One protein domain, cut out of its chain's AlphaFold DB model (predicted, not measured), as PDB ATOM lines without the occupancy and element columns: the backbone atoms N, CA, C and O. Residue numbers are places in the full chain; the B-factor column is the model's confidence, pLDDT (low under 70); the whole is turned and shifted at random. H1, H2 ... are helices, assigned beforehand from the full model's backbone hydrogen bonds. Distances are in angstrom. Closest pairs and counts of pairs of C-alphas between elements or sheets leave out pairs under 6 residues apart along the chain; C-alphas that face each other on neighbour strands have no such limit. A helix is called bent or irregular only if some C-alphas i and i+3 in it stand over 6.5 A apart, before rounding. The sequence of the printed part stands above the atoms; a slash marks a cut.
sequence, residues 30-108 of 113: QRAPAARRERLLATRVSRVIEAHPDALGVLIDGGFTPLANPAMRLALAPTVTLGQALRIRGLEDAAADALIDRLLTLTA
ATOM      1  N   GLN A  30     143.998 149.928 132.249       53.38
ATOM      2  CA  GLN A  30     144.119 148.852 133.241       53.38
ATOM      3  C   GLN A  30     145.553 148.297 133.338       53.38
ATOM      4  O   GLN A  30     145.930 147.721 134.355       53.38
ATOM      5  N   ARG A  31     146.394 148.499 132.312       57.25
ATOM      6  CA  ARG A  31     147.815 148.094 132.340       57.25
ATOM      7  C   ARG A  31     148.695 149.011 133.184       57.25
ATOM      8  O   ARG A  31     149.665 148.535 133.768       57.25
ATOM      9  N   ALA A  32     148.372 150.299 133.261       65.06
ATOM     10  CA  ALA A  32     149.127 151.266 134.056       65.06
ATOM     11  C   ALA A  32     149.244 150.883 135.553       65.06
ATOM     12  O   ALA A  32     150.375 150.855 136.053       65.06
ATOM     13  N   PRO A  33     148.153 150.527 136.266       68.44
ATOM     14  CA  PRO A  33     148.238 150.128 137.672       68.44
ATOM     15  C   PRO A  33     148.969 148.793 137.862       68.44
ATOM     16  O   PRO A  33     149.825 148.692 138.739       68.44
ATOM     17  N   ALA A  34     148.732 147.800 136.998       73.94
ATOM     18  CA  ALA A  34     149.421 146.508 137.072       73.94
ATOM     19  C   ALA A  34     150.944 146.642 136.873       73.94
ATOM     20  O   ALA A  34     151.725 146.091 137.646       73.94
ATOM     21  N   ALA A  35     151.383 147.451 135.904       78.50
ATOM     22  CA  ALA A  35     152.805 147.712 135.669       78.50
ATOM     23  C   ALA A  35     153.458 148.538 136.793       78.50
ATOM     24  O   ALA A  35     154.670 148.469 137.003       78.50
ATOM     25  N   ARG A  36     152.687 149.369 137.510       81.00
ATOM     26  CA  ARG A  36     153.172 150.087 138.700       81.00
ATOM     27  C   ARG A  36     153.352 149.125 139.873       81.00
ATOM     28  O   ARG A  36     154.411 149.131 140.496       81.00
ATOM     29  N   ARG A  37     152.365 148.253 140.099       84.94
ATOM     30  CA  ARG A  37     152.414 147.166 141.085       84.94
ATOM     31  C   ARG A  37     153.631 146.271 140.877       84.94
ATOM     32  O   ARG A  37     154.400 146.060 141.807       84.94
ATOM     33  N   GLU A  38     153.856 145.806 139.655       84.50
ATOM     34  CA  GLU A  38     154.993 144.939 139.331       84.50
ATOM     35  C   GLU A  38     156.346 145.626 139.577       84.50
ATOM     36  O   GLU A  38     157.240 145.041 140.190       84.50
ATOM     37  N   ARG A  39     156.478 146.903 139.193       85.56
ATOM     38  CA  ARG A  39     157.681 147.699 139.487       85.56
ATOM     39  C   ARG A  39     157.927 147.845 140.985       85.56
ATOM     40  O   ARG A  39     159.068 147.706 141.419       85.56
ATOM     41  N   LEU A  40     156.881 148.087 141.775       85.62
ATOM     42  CA  LEU A  40     156.991 148.170 143.231       85.62
ATOM     43  C   LEU A  40     157.432 146.828 143.836       85.62
ATOM     44  O   LEU A  40     158.342 146.798 144.660       85.62
ATOM     45  N   LEU A  41     156.857 145.715 143.372       86.00
ATOM     46  CA  LEU A  41     157.221 144.364 143.816       86.00
ATOM     47  C   LEU A  41     158.666 143.988 143.479       86.00
ATOM     48  O   LEU A  41     159.317 143.308 144.275       86.00
ATOM     49  N   ALA A  42     159.170 144.442 142.331       87.06
ATOM     50  CA  ALA A  42     160.558 144.264 141.915       87.06
ATOM     51  C   ALA A  42     161.532 145.228 142.623       87.06
ATOM     52  O   ALA A  42     162.746 145.021 142.588       87.06
ATOM     53  N   THR A  43     161.023 146.275 143.279       87.62
ATOM     54  CA  THR A  43     161.849 147.254 143.990       87.62
ATOM     55  C   THR A  43     162.305 146.690 145.338       87.62
ATOM     56  O   THR A  43     161.580 145.974 146.035       87.62
ATOM     57  N   ARG A  44     163.554 146.999 145.711       88.12
ATOM     58  CA  ARG A  44     164.114 146.641 147.022       88.12
ATOM     59  C   ARG A  44     163.387 147.383 148.130       88.12
ATOM     60  O   ARG A  44     163.142 148.580 148.003       88.12
ATOM     61  N   VAL A  45     163.137 146.698 149.241       85.19
ATOM     62  CA  VAL A  45     162.459 147.296 150.398       85.19
ATOM     63  C   VAL A  45     163.225 148.526 150.906       85.19
ATOM     64  O   VAL A  45     162.603 149.528 151.246       85.19
ATOM     65  N   SER A  46     164.566 148.510 150.856       85.00
ATOM     66  CA  SER A  46     165.393 149.669 151.229       85.00
ATOM     67  C   SER A  46     165.088 150.903 150.382       85.00
ATOM     68  O   SER A  46     164.853 151.967 150.935       85.00
ATOM     69  N   ARG A  47     165.002 150.749 149.054       85.50
ATOM     70  CA  ARG A  47     164.705 151.837 148.106       85.50
ATOM     71  C   ARG A  47     163.311 152.419 148.327       85.50
ATOM     72  O   ARG A  47     163.137 153.624 148.198       85.50
ATOM     73  N   VAL A  48     162.329 151.574 148.650       84.81
ATOM     74  CA  VAL A  48     160.959 152.025 148.945       84.81
ATOM     75  C   VAL A  48     160.938 152.871 150.219       84.81
ATOM     76  O   VAL A  48     160.361 153.952 150.209       84.81
ATOM     77  N   ILE A  49     161.607 152.419 151.283       84.06
ATOM     78  CA  ILE A  49     161.674 153.142 152.564       84.06
ATOM     79  C   ILE A  49     162.512 154.426 152.447       84.06
ATOM     80  O   ILE A  49     162.178 155.430 153.063       84.06
ATOM     81  N   GLU A  50     163.593 154.408 151.660       83.81
ATOM     82  CA  GLU A  50     164.422 155.588 151.372       83.81
ATOM     83  C   GLU A  50     163.636 156.672 150.621       83.81
ATOM     84  O   GLU A  50     163.780 157.850 150.933       83.81
ATOM     85  N   ALA A  51     162.810 156.281 149.644       83.50
ATOM     86  CA  ALA A  51     161.975 157.209 148.885       83.50
ATOM     87  C   ALA A  51     160.757 157.695 149.687       83.50
ATOM     88  O   ALA A  51     160.363 158.851 149.566       83.50
ATOM     89  N   HIS A  52     160.171 156.819 150.506       82.94
ATOM     90  CA  HIS A  52     158.975 157.098 151.295       82.94
ATOM     91  C   HIS A  52     159.131 156.518 152.709       82.94
ATOM     92  O   HIS A  52     158.823 155.341 152.924       82.94
ATOM     93  N   PRO A  53     159.572 157.312 153.704       80.06
ATOM     94  CA  PRO A  53     159.744 156.820 155.072       80.06
ATOM     95  C   PRO A  53     158.427 156.319 155.692       80.06
ATOM     96  O   PRO A  53     158.456 155.368 156.473       80.06
ATOM     97  N   ASP A  54     157.278 156.864 155.278       82.38
ATOM     98  CA  ASP A  54     155.935 156.400 155.666       82.38
ATOM     99  C   ASP A  54     155.628 154.955 155.240       82.38
ATOM    100  O   ASP A  54     154.886 154.243 155.922       82.38
ATOM    101  N   ALA A  55     156.257 154.457 154.168       83.38
ATOM    102  CA  ALA A  55     156.087 153.072 153.727       83.38
ATOM    103  C   ALA A  55     156.541 152.064 154.796       83.38
ATOM    104  O   ALA A  55     156.045 150.936 154.841       83.38
ATOM    105  N   LEU A  56     157.455 152.465 155.688       82.50
ATOM    106  CA  LEU A  56     157.883 151.640 156.814       82.50
ATOM    107  C   LEU A  56     156.718 151.304 157.751       82.50
ATOM    108  O   LEU A  56     156.625 150.164 158.201       82.50
ATOM    109  N   GLY A  57     155.831 152.265 158.024       82.31
ATOM    110  CA  GLY A  57     154.673 152.057 158.895       82.31
ATOM    111  C   GLY A  57     153.725 151.002 158.328       82.31
ATOM    112  O   GLY A  57     153.346 150.070 159.033       82.31
ATOM    113  N   VAL A  58     153.437 151.081 157.025       85.00
ATOM    114  CA  VAL A  58     152.592 150.103 156.318       85.00
ATOM    115  C   VAL A  58     153.221 148.711 156.303       85.00
ATOM    116  O   VAL A  58     152.525 147.713 156.471       85.00
ATOM    117  N   LEU A  59     154.544 148.621 156.149       83.00
ATOM    118  CA  LEU A  59     155.255 147.346 156.229       83.00
ATOM    119  C   LEU A  59     155.167 146.740 157.638       83.00
ATOM    120  O   LEU A  59     154.907 145.546 157.780       83.00
ATOM    121  N   ILE A  60     155.353 147.543 158.687       84.31
ATOM    122  CA  ILE A  60     155.246 147.072 160.075       84.31
ATOM    123  C   ILE A  60     153.821 146.584 160.377       84.31
ATOM    124  O   ILE A  60     153.680 145.494 160.935       84.31
ATOM    125  N   ASP A  61     152.794 147.329 159.947       82.19
ATOM    126  CA  ASP A  61     151.371 146.950 160.050       82.19
ATOM    127  C   ASP A  61     151.086 145.621 159.331       82.19
ATOM    128  O   ASP A  61     150.415 144.738 159.858       82.19
ATOM    129  N   GLY A  62     151.718 145.414 158.172       75.75
ATOM    130  CA  GLY A  62     151.682 144.167 157.408       75.75
ATOM    131  C   GLY A  62     152.432 142.979 158.007       75.75
ATOM    132  O   GLY A  62     152.564 141.945 157.350       75.75
ATOM    133  N   GLY A  63     152.983 143.103 159.215       74.62
ATOM    134  CA  GLY A  63     153.708 142.022 159.881       74.62
ATOM    135  C   GLY A  63     155.201 141.950 159.545       74.62
ATOM    136  O   GLY A  63     155.869 140.973 159.920       74.62
ATOM    137  N   PHE A  64     155.761 142.987 158.910       78.62
ATOM    138  CA  PHE A  64     157.209 143.204 158.811       78.62
ATOM    139  C   PHE A  64     157.759 143.928 160.051       78.62
ATOM    140  O   PHE A  64     158.631 144.791 159.959       78.62
ATOM    141  N   THR A  65     157.309 143.526 161.241       77.25
ATOM    142  CA  THR A  65     157.844 143.976 162.535       77.25
ATOM    143  C   THR A  65     159.372 143.894 162.669       77.25
ATOM    144  O   THR A  65     159.934 144.794 163.293       77.25
ATOM    145  N   PRO A  66     160.102 142.935 162.055       73.50
ATOM    146  CA  PRO A  66     161.562 142.937 162.124       73.50
ATOM    147  C   PRO A  66     162.214 144.147 161.431       73.50
ATOM    148  O   PRO A  66     163.341 144.501 161.764       73.50
ATOM    149  N   LEU A  67     161.512 144.819 160.510       76.62
ATOM    150  CA  LEU A  67     161.986 146.057 159.878       76.62
ATOM    151  C   LEU A  67     161.852 147.287 160.790       76.62
ATOM    152  O   LEU A  67     162.443 148.323 160.484       76.62
ATOM    153  N   ALA A  68     161.126 147.187 161.911       76.00
ATOM    154  CA  ALA A  68     161.079 148.245 162.920       76.00
ATOM    155  C   ALA A  68     162.440 148.431 163.609       76.00
ATOM    156  O   ALA A  68     162.776 149.534 164.036       76.00
ATOM    157  N   ASN A  69     163.247 147.367 163.688       83.44
ATOM    158  CA  ASN A  69     164.603 147.463 164.206       83.44
ATOM    159  C   ASN A  69     165.540 148.016 163.112       83.44
ATOM    160  O   ASN A  69     165.719 147.364 162.079       83.44
ATOM    161  N   PRO A  70     166.191 149.175 163.322       77.69
ATOM    162  CA  PRO A  70     167.031 149.810 162.309       77.69
ATOM    163  C   PRO A  70     168.218 148.941 161.868       77.69
ATOM    164  O   PRO A  70     168.574 148.976 160.691       77.69
ATOM    165  N   ALA A  71     168.791 148.122 162.757       81.19
ATOM    166  CA  ALA A  71     169.888 147.220 162.406       81.19
ATOM    167  C   ALA A  71     169.417 146.088 161.477       81.19
ATOM    168  O   ALA A  71     170.040 145.815 160.451       81.19
ATOM    169  N   MET A  72     168.269 145.475 161.786       80.62
ATOM    170  CA  MET A  72     167.663 144.453 160.923       80.62
ATOM    171  C   MET A  72     167.178 145.041 159.603       80.62
ATOM    172  O   MET A  72     167.338 144.411 158.562       80.62
ATOM    173  N   ARG A  73     166.638 146.264 159.618       81.75
ATOM    174  CA  ARG A  73     166.247 146.989 158.409       81.75
ATOM    175  C   ARG A  73     167.439 147.195 157.481       81.75
ATOM    176  O   ARG A  73     167.332 146.887 156.303       81.75
ATOM    177  N   LEU A  74     168.582 147.650 157.993       79.88
ATOM    178  CA  LEU A  74     169.787 147.837 157.177       79.88
ATOM    179  C   LEU A  74     170.336 146.515 156.618       79.88
ATOM    180  O   LEU A  74     170.846 146.496 155.501       79.88
ATOM    181  N   ALA A  75     170.192 145.409 157.353       82.38
ATOM    182  CA  ALA A  75     170.651 144.093 156.912       82.38
ATOM    183  C   ALA A  75     169.697 143.403 155.913       82.38
ATOM    184  O   ALA A  75     170.148 142.748 154.975       82.38
ATOM    185  N   LEU A  76     168.378 143.530 156.100       79.44
ATOM    186  CA  LEU A  76     167.362 142.789 155.339       79.44
ATOM    187  C   LEU A  76     166.713 143.618 154.226       79.44
ATOM    188  O   LEU A  76     166.453 143.095 153.146       79.44
ATOM    189  N   ALA A  77     166.471 144.912 154.433       80.38
ATOM    190  CA  ALA A  77     165.773 145.736 153.447       80.38
ATOM    191  C   ALA A  77     166.475 145.831 152.071       80.38
ATOM    192  O   ALA A  77     165.761 145.878 151.066       80.38
ATOM    193  N   PRO A  78     167.823 145.857 151.957       83.44
ATOM    194  CA  PRO A  78     168.478 145.891 150.648       83.44
ATOM    195  C   PRO A  78     168.660 144.504 150.013       83.44
ATOM    196  O   PRO A  78     168.982 144.423 148.826       83.44
ATOM    197  N   THR A  79     168.472 143.416 150.769       83.88
ATOM    198  CA  THR A  79     168.716 142.046 150.286       83.88
ATOM    199  C   THR A  79     167.481 141.411 149.658       83.88
ATOM    200  O   THR A  79     167.622 140.561 148.780       83.88
ATOM    201  N   VAL A  80     166.280 141.853 150.046       85.44
ATOM    202  CA  VAL A  80     165.015 141.340 149.509       85.44
ATOM    203  C   VAL A  80     164.199 142.422 148.801       85.44
ATOM    204  O   VAL A  80     164.174 143.594 149.187       85.44
ATOM    205  N   THR A  81     163.513 142.019 147.733       89.12
ATOM    206  CA  THR A  81     162.479 142.832 147.082       89.12
ATOM    207  C   THR A  81     161.166 142.745 147.848       89.12
ATOM    208  O   THR A  81     160.962 141.806 148.621       89.12
ATOM    209  N   LEU A  82     160.255 143.694 147.627       84.50
ATOM    210  CA  LEU A  82     158.941 143.672 148.274       84.50
ATOM    211  C   LEU A  82     158.181 142.370 147.952       84.50
ATOM    212  O   LEU A  82     157.615 141.743 148.843       84.50
ATOM    213  N   GLY A  83     158.261 141.899 146.701       84.75
ATOM    214  CA  GLY A  83     157.670 140.625 146.288       84.75
ATOM    215  C   GLY A  83     158.302 139.404 146.964       84.75
ATOM    216  O   GLY A  83     157.589 138.495 147.387       84.75
ATOM    217  N   GLN A  84     159.631 139.382 147.133       85.50
ATOM    218  CA  GLN A  84     160.286 138.327 147.915       85.50
ATOM    219  C   GLN A  84     159.890 138.387 149.388       85.50
ATOM    220  O   GLN A  84     159.631 137.345 149.981       85.50
ATOM    221  N   ALA A  85     159.820 139.583 149.967       84.25
ATOM    222  CA  ALA A  85     159.475 139.784 151.365       84.25
ATOM    223  C   ALA A  85     158.067 139.245 151.671       84.25
ATOM    224  O   ALA A  85     157.901 138.485 152.624       84.25
ATOM    225  N   LEU A  86     157.083 139.544 150.814       83.25
ATOM    226  CA  LEU A  86     155.717 139.009 150.897       83.25
ATOM    227  C   LEU A  86     155.687 137.478 150.789       83.25
ATOM    228  O   LEU A  86     155.033 136.811 151.590       83.25
ATOM    229  N   ARG A  87     156.451 136.915 149.845       82.00
ATOM    230  CA  ARG A  87     156.531 135.463 149.628       82.00
ATOM    231  C   ARG A  87     157.169 134.724 150.804       82.00
ATOM    232  O   ARG A  87     156.675 133.674 151.192       82.00
ATOM    233  N   ILE A  88     158.250 135.268 151.366       82.69
ATOM    234  CA  ILE A  88     158.926 134.721 152.553       82.69
ATOM    235  C   ILE A  88     157.989 134.768 153.759       82.69
ATOM    236  O   ILE A  88     158.004 133.860 154.587       82.69
ATOM    237  N   ARG A  89     157.167 135.820 153.861       78.44
ATOM    238  CA  ARG A  89     156.215 135.956 154.960       78.44
ATOM    239  C   ARG A  89     155.047 134.979 154.883       78.44
ATOM    240  O   ARG A  89     154.503 134.660 155.934       78.44
ATOM    241  N   GLY A  90     154.674 134.532 153.683       79.50
ATOM    242  CA  GLY A  90     153.515 133.662 153.487       79.50
ATOM    243  C   GLY A  90     152.193 134.352 153.832       79.50
ATOM    244  O   GLY A  90     151.300 133.709 154.373       79.50
ATOM    245  N   LEU A  91     152.089 135.663 153.577       77.94
ATOM    246  CA  LEU A  91     150.818 136.383 153.686       77.94
ATOM    247  C   LEU A  91     149.817 135.803 152.680       77.94
ATOM    248  O   LEU A  91     150.199 135.489 151.553       77.94
ATOM    249  N   GLU A  92     148.546 135.692 153.075       78.81
ATOM    250  CA  GLU A  92     147.480 135.345 152.134       78.81
ATOM    251  C   GLU A  92     147.416 136.379 151.008       78.81
ATOM    252  O   GLU A  92     147.617 137.575 151.250       78.81
ATOM    253  N   ASP A  93     147.104 135.931 149.788       79.06
ATOM    254  CA  ASP A  93     147.097 136.781 148.595       79.06
ATOM    255  C   ASP A  93     146.282 138.065 148.805       79.06
ATOM    256  O   ASP A  93     146.722 139.137 148.404       79.06
ATOM    257  N   ALA A  94     145.152 137.990 149.518       84.12
ATOM    258  CA  ALA A  94     144.312 139.148 149.832       84.12
ATOM    259  C   ALA A  94     144.999 140.175 150.754       84.12
ATOM    260  O   ALA A  94     144.904 141.380 150.521       84.12
ATOM    261  N   ALA A  95     145.710 139.718 151.789       82.62
ATOM    262  CA  ALA A  95     146.429 140.596 152.712       82.62
ATOM    263  C   ALA A  95     147.660 141.221 152.041       82.62
ATOM    264  O   ALA A  95     147.951 142.402 152.238       82.62
ATOM    265  N   ALA A  96     148.357 140.440 151.212       83.19
ATOM    266  CA  ALA A  96     149.452 140.938 150.393       83.19
ATOM    267  C   ALA A  96     148.960 142.007 149.405       83.19
ATOM    268  O   ALA A  96     149.586 143.060 149.297       83.19
ATOM    269  N   ASP A  97     147.830 141.775 148.729       84.25
ATOM    270  CA  ASP A  97     147.264 142.729 147.774       84.25
ATOM    271  C   ASP A  97     146.850 144.038 148.449       84.25
ATOM    272  O   ASP A  97     147.246 145.107 147.992       84.25
ATOM    273  N   ALA A  98     146.167 143.960 149.597       86.69
ATOM    274  CA  ALA A  98     145.781 145.135 150.378       86.69
ATOM    275  C   ALA A  98     146.994 145.962 150.843       86.69
ATOM    276  O   ALA A  98     146.959 147.194 150.829       86.69
ATOM    277  N   LEU A  99     148.089 145.303 151.235       85.75
ATOM    278  CA  LEU A  99     149.326 145.987 151.612       85.75
ATOM    279  C   LEU A  99     149.983 146.679 150.413       85.75
ATOM    280  O   LEU A  99     150.432 147.821 150.518       85.75
ATOM    281  N   ILE A 100     150.035 145.995 149.271       86.12
ATOM    282  CA  ILE A 100     150.578 146.555 148.033       86.12
ATOM    283  C   ILE A 100     149.744 147.755 147.581       86.12
ATOM    284  O   ILE A 100     150.326 148.761 147.185       86.12
ATOM    285  N   ASP A 101     148.417 147.675 147.661       86.75
ATOM    286  CA  ASP A 101     147.515 148.766 147.295       86.75
ATOM    287  C   ASP A 101     147.778 150.014 148.146       86.75
ATOM    288  O   ASP A 101     148.053 151.080 147.597       86.75
ATOM    289  N   ARG A 102     147.884 149.863 149.476       86.75
ATOM    290  CA  ARG A 102     148.270 150.963 150.380       86.75
ATOM    291  C   ARG A 102     149.621 151.582 150.020       86.75
ATOM    292  O   ARG A 102     149.771 152.803 150.035       86.75
ATOM    293  N   LEU A 103     150.617 150.761 149.683       85.00
ATOM    294  CA  LEU A 103     151.925 151.257 149.242       85.00
ATOM    295  C   LEU A 103     151.840 151.966 147.883       85.00
ATOM    296  O   LEU A 103     152.545 152.944 147.647       85.00
ATOM    297  N   LEU A 104     150.977 151.515 146.974       84.38
ATOM    298  CA  LEU A 104     150.738 152.197 145.704       84.38
ATOM    299  C   LEU A 104     150.030 153.537 145.907       84.38
ATOM    300  O   LEU A 104     150.378 154.483 145.208       84.38
ATOM    301  N   THR A 105     149.116 153.642 146.874       85.12
ATOM    302  CA  THR A 105     148.500 154.913 147.279       85.12
ATOM    303  C   THR A 105     149.535 155.882 147.850       85.12
ATOM    304  O   THR A 105     149.537 157.045 147.470       85.12
ATOM    305  N   LEU A 106     150.455 155.412 148.702       79.62
ATOM    306  CA  LEU A 106     151.509 156.249 149.301       79.62
ATOM    307  C   LEU A 106     152.603 156.674 148.317       79.62
ATOM    308  O   LEU A 106     153.200 157.733 148.466       79.62
ATOM    309  N   THR A 107     152.906 155.819 147.340       69.94
ATOM    310  CA  THR A 107     153.909 156.103 146.302       69.94
ATOM    311  C   THR A 107     153.297 156.755 145.071       69.94
ATOM    312  O   THR A 107     154.028 157.065 144.126       69.94
ATOM    313  N   ALA A 108     151.968 156.910 145.009       65.81
ATOM    314  CA  ALA A 108     151.335 157.747 144.002       65.81
ATOM    315  C   ALA A 108     151.968 159.137 144.117       65.81
ATOM    316  O   ALA A 108     152.206 159.580 145.240       65.81
TER     317      ALA A 108
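This is residues 30 to 108 of the 113 residues of the protein "DUF1858 domain-containing protein" of Deinococcales bacterium (UniProt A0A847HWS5). H7, the longest helix, has H3 beside it at a shallow tilt, and H1 crosses H7 nearly at a right angle and runs on to one end of the long axis. H6 meets the last residues of H1, H2 turns the chain from H1 towards H3, and H4 and H5 make the opposite end. The printed part has 79 residues with seven named helices, H1 to H7 in order, and no named strand; the class is all helix. It is compact, with a radius of gyration of the C-alphas of 11.6 A, yet only just elongated, spanning 39 by 26 by 19 A.

H1, residues 30 to 42, begins with C-alpha 30 at (144.119, 148.852, 133.241) and is 19.1 A long. It is neither bent nor irregular, but only just: C-alphas 30 and 33 are 6.2 A apart. H2 is residues 45 to 51, and H3, residues 55 to 61, begins with C-alpha 55 at (156.087, 153.072, 153.727). The short H4, residues 65 to 68, is followed by H5, residues 70 to 76, and H6, residues 82 to 89. H7, residues 93 to 107, is 20.6 A long and ends with C-alpha 107 at (153.909, 156.103, 146.302).

H1 touches H6 with residues 40 to 42 alone, the closest C-alphas being those of Leu 41 and Gly 83 at 4.5 A, at a steep tilt of 66 degrees. Its residues 36 to 40 alone touch H7, at residues 100 to 104, about perpendicular at 85 degrees; the closest C-alphas, of Arg 37 and Leu 104, are 7.0 A apart. H2 and H3 only just touch, only at the corner, with 3 pairs of C-alphas within 8 A; the closest are those of Ile 49 and Ala 55, 5.7 A. H3, the hub, touches H2, H4 and H7. It runs opposite ways to H7 at a shallow tilt of 29 degrees, with the C-alphas of Ala 55 and Leu 103 closest at 6.4 A. H3 touches H4 at Ile 60 and Ala 68, their closest C-alphas, 6.6 A apart. H4 and H5 touch only at the corner, the C-alphas of Leu 67 and Arg 73 being closest at 4.6 A. H6 and H7 are close but not clearly touching, with C-alphas 86 and 96 closest at 6.6 A. H5 is apart from H1, H3, H6 and H7. The helix packing is mostly crossed, only just: of the 3 pairs of helices that touch and have a tilt, those that touch only at the corner left out, 1 is at a shallow tilt. Every O i to N i+4 pair is within hydrogen-bond range in H2, H3, H5, H6 and H7; in H1 it is 8 of 9, and H4 is too short for such a pair.

The two C-alphas farthest apart are those of Gln 30 and Ala 71, at 39.0 A. The printed part has no cut, and the six links between helices are tight. Mean pLDDT of the printed part is 81.1; residues 30 to 33 and 107 to 108 are under 70.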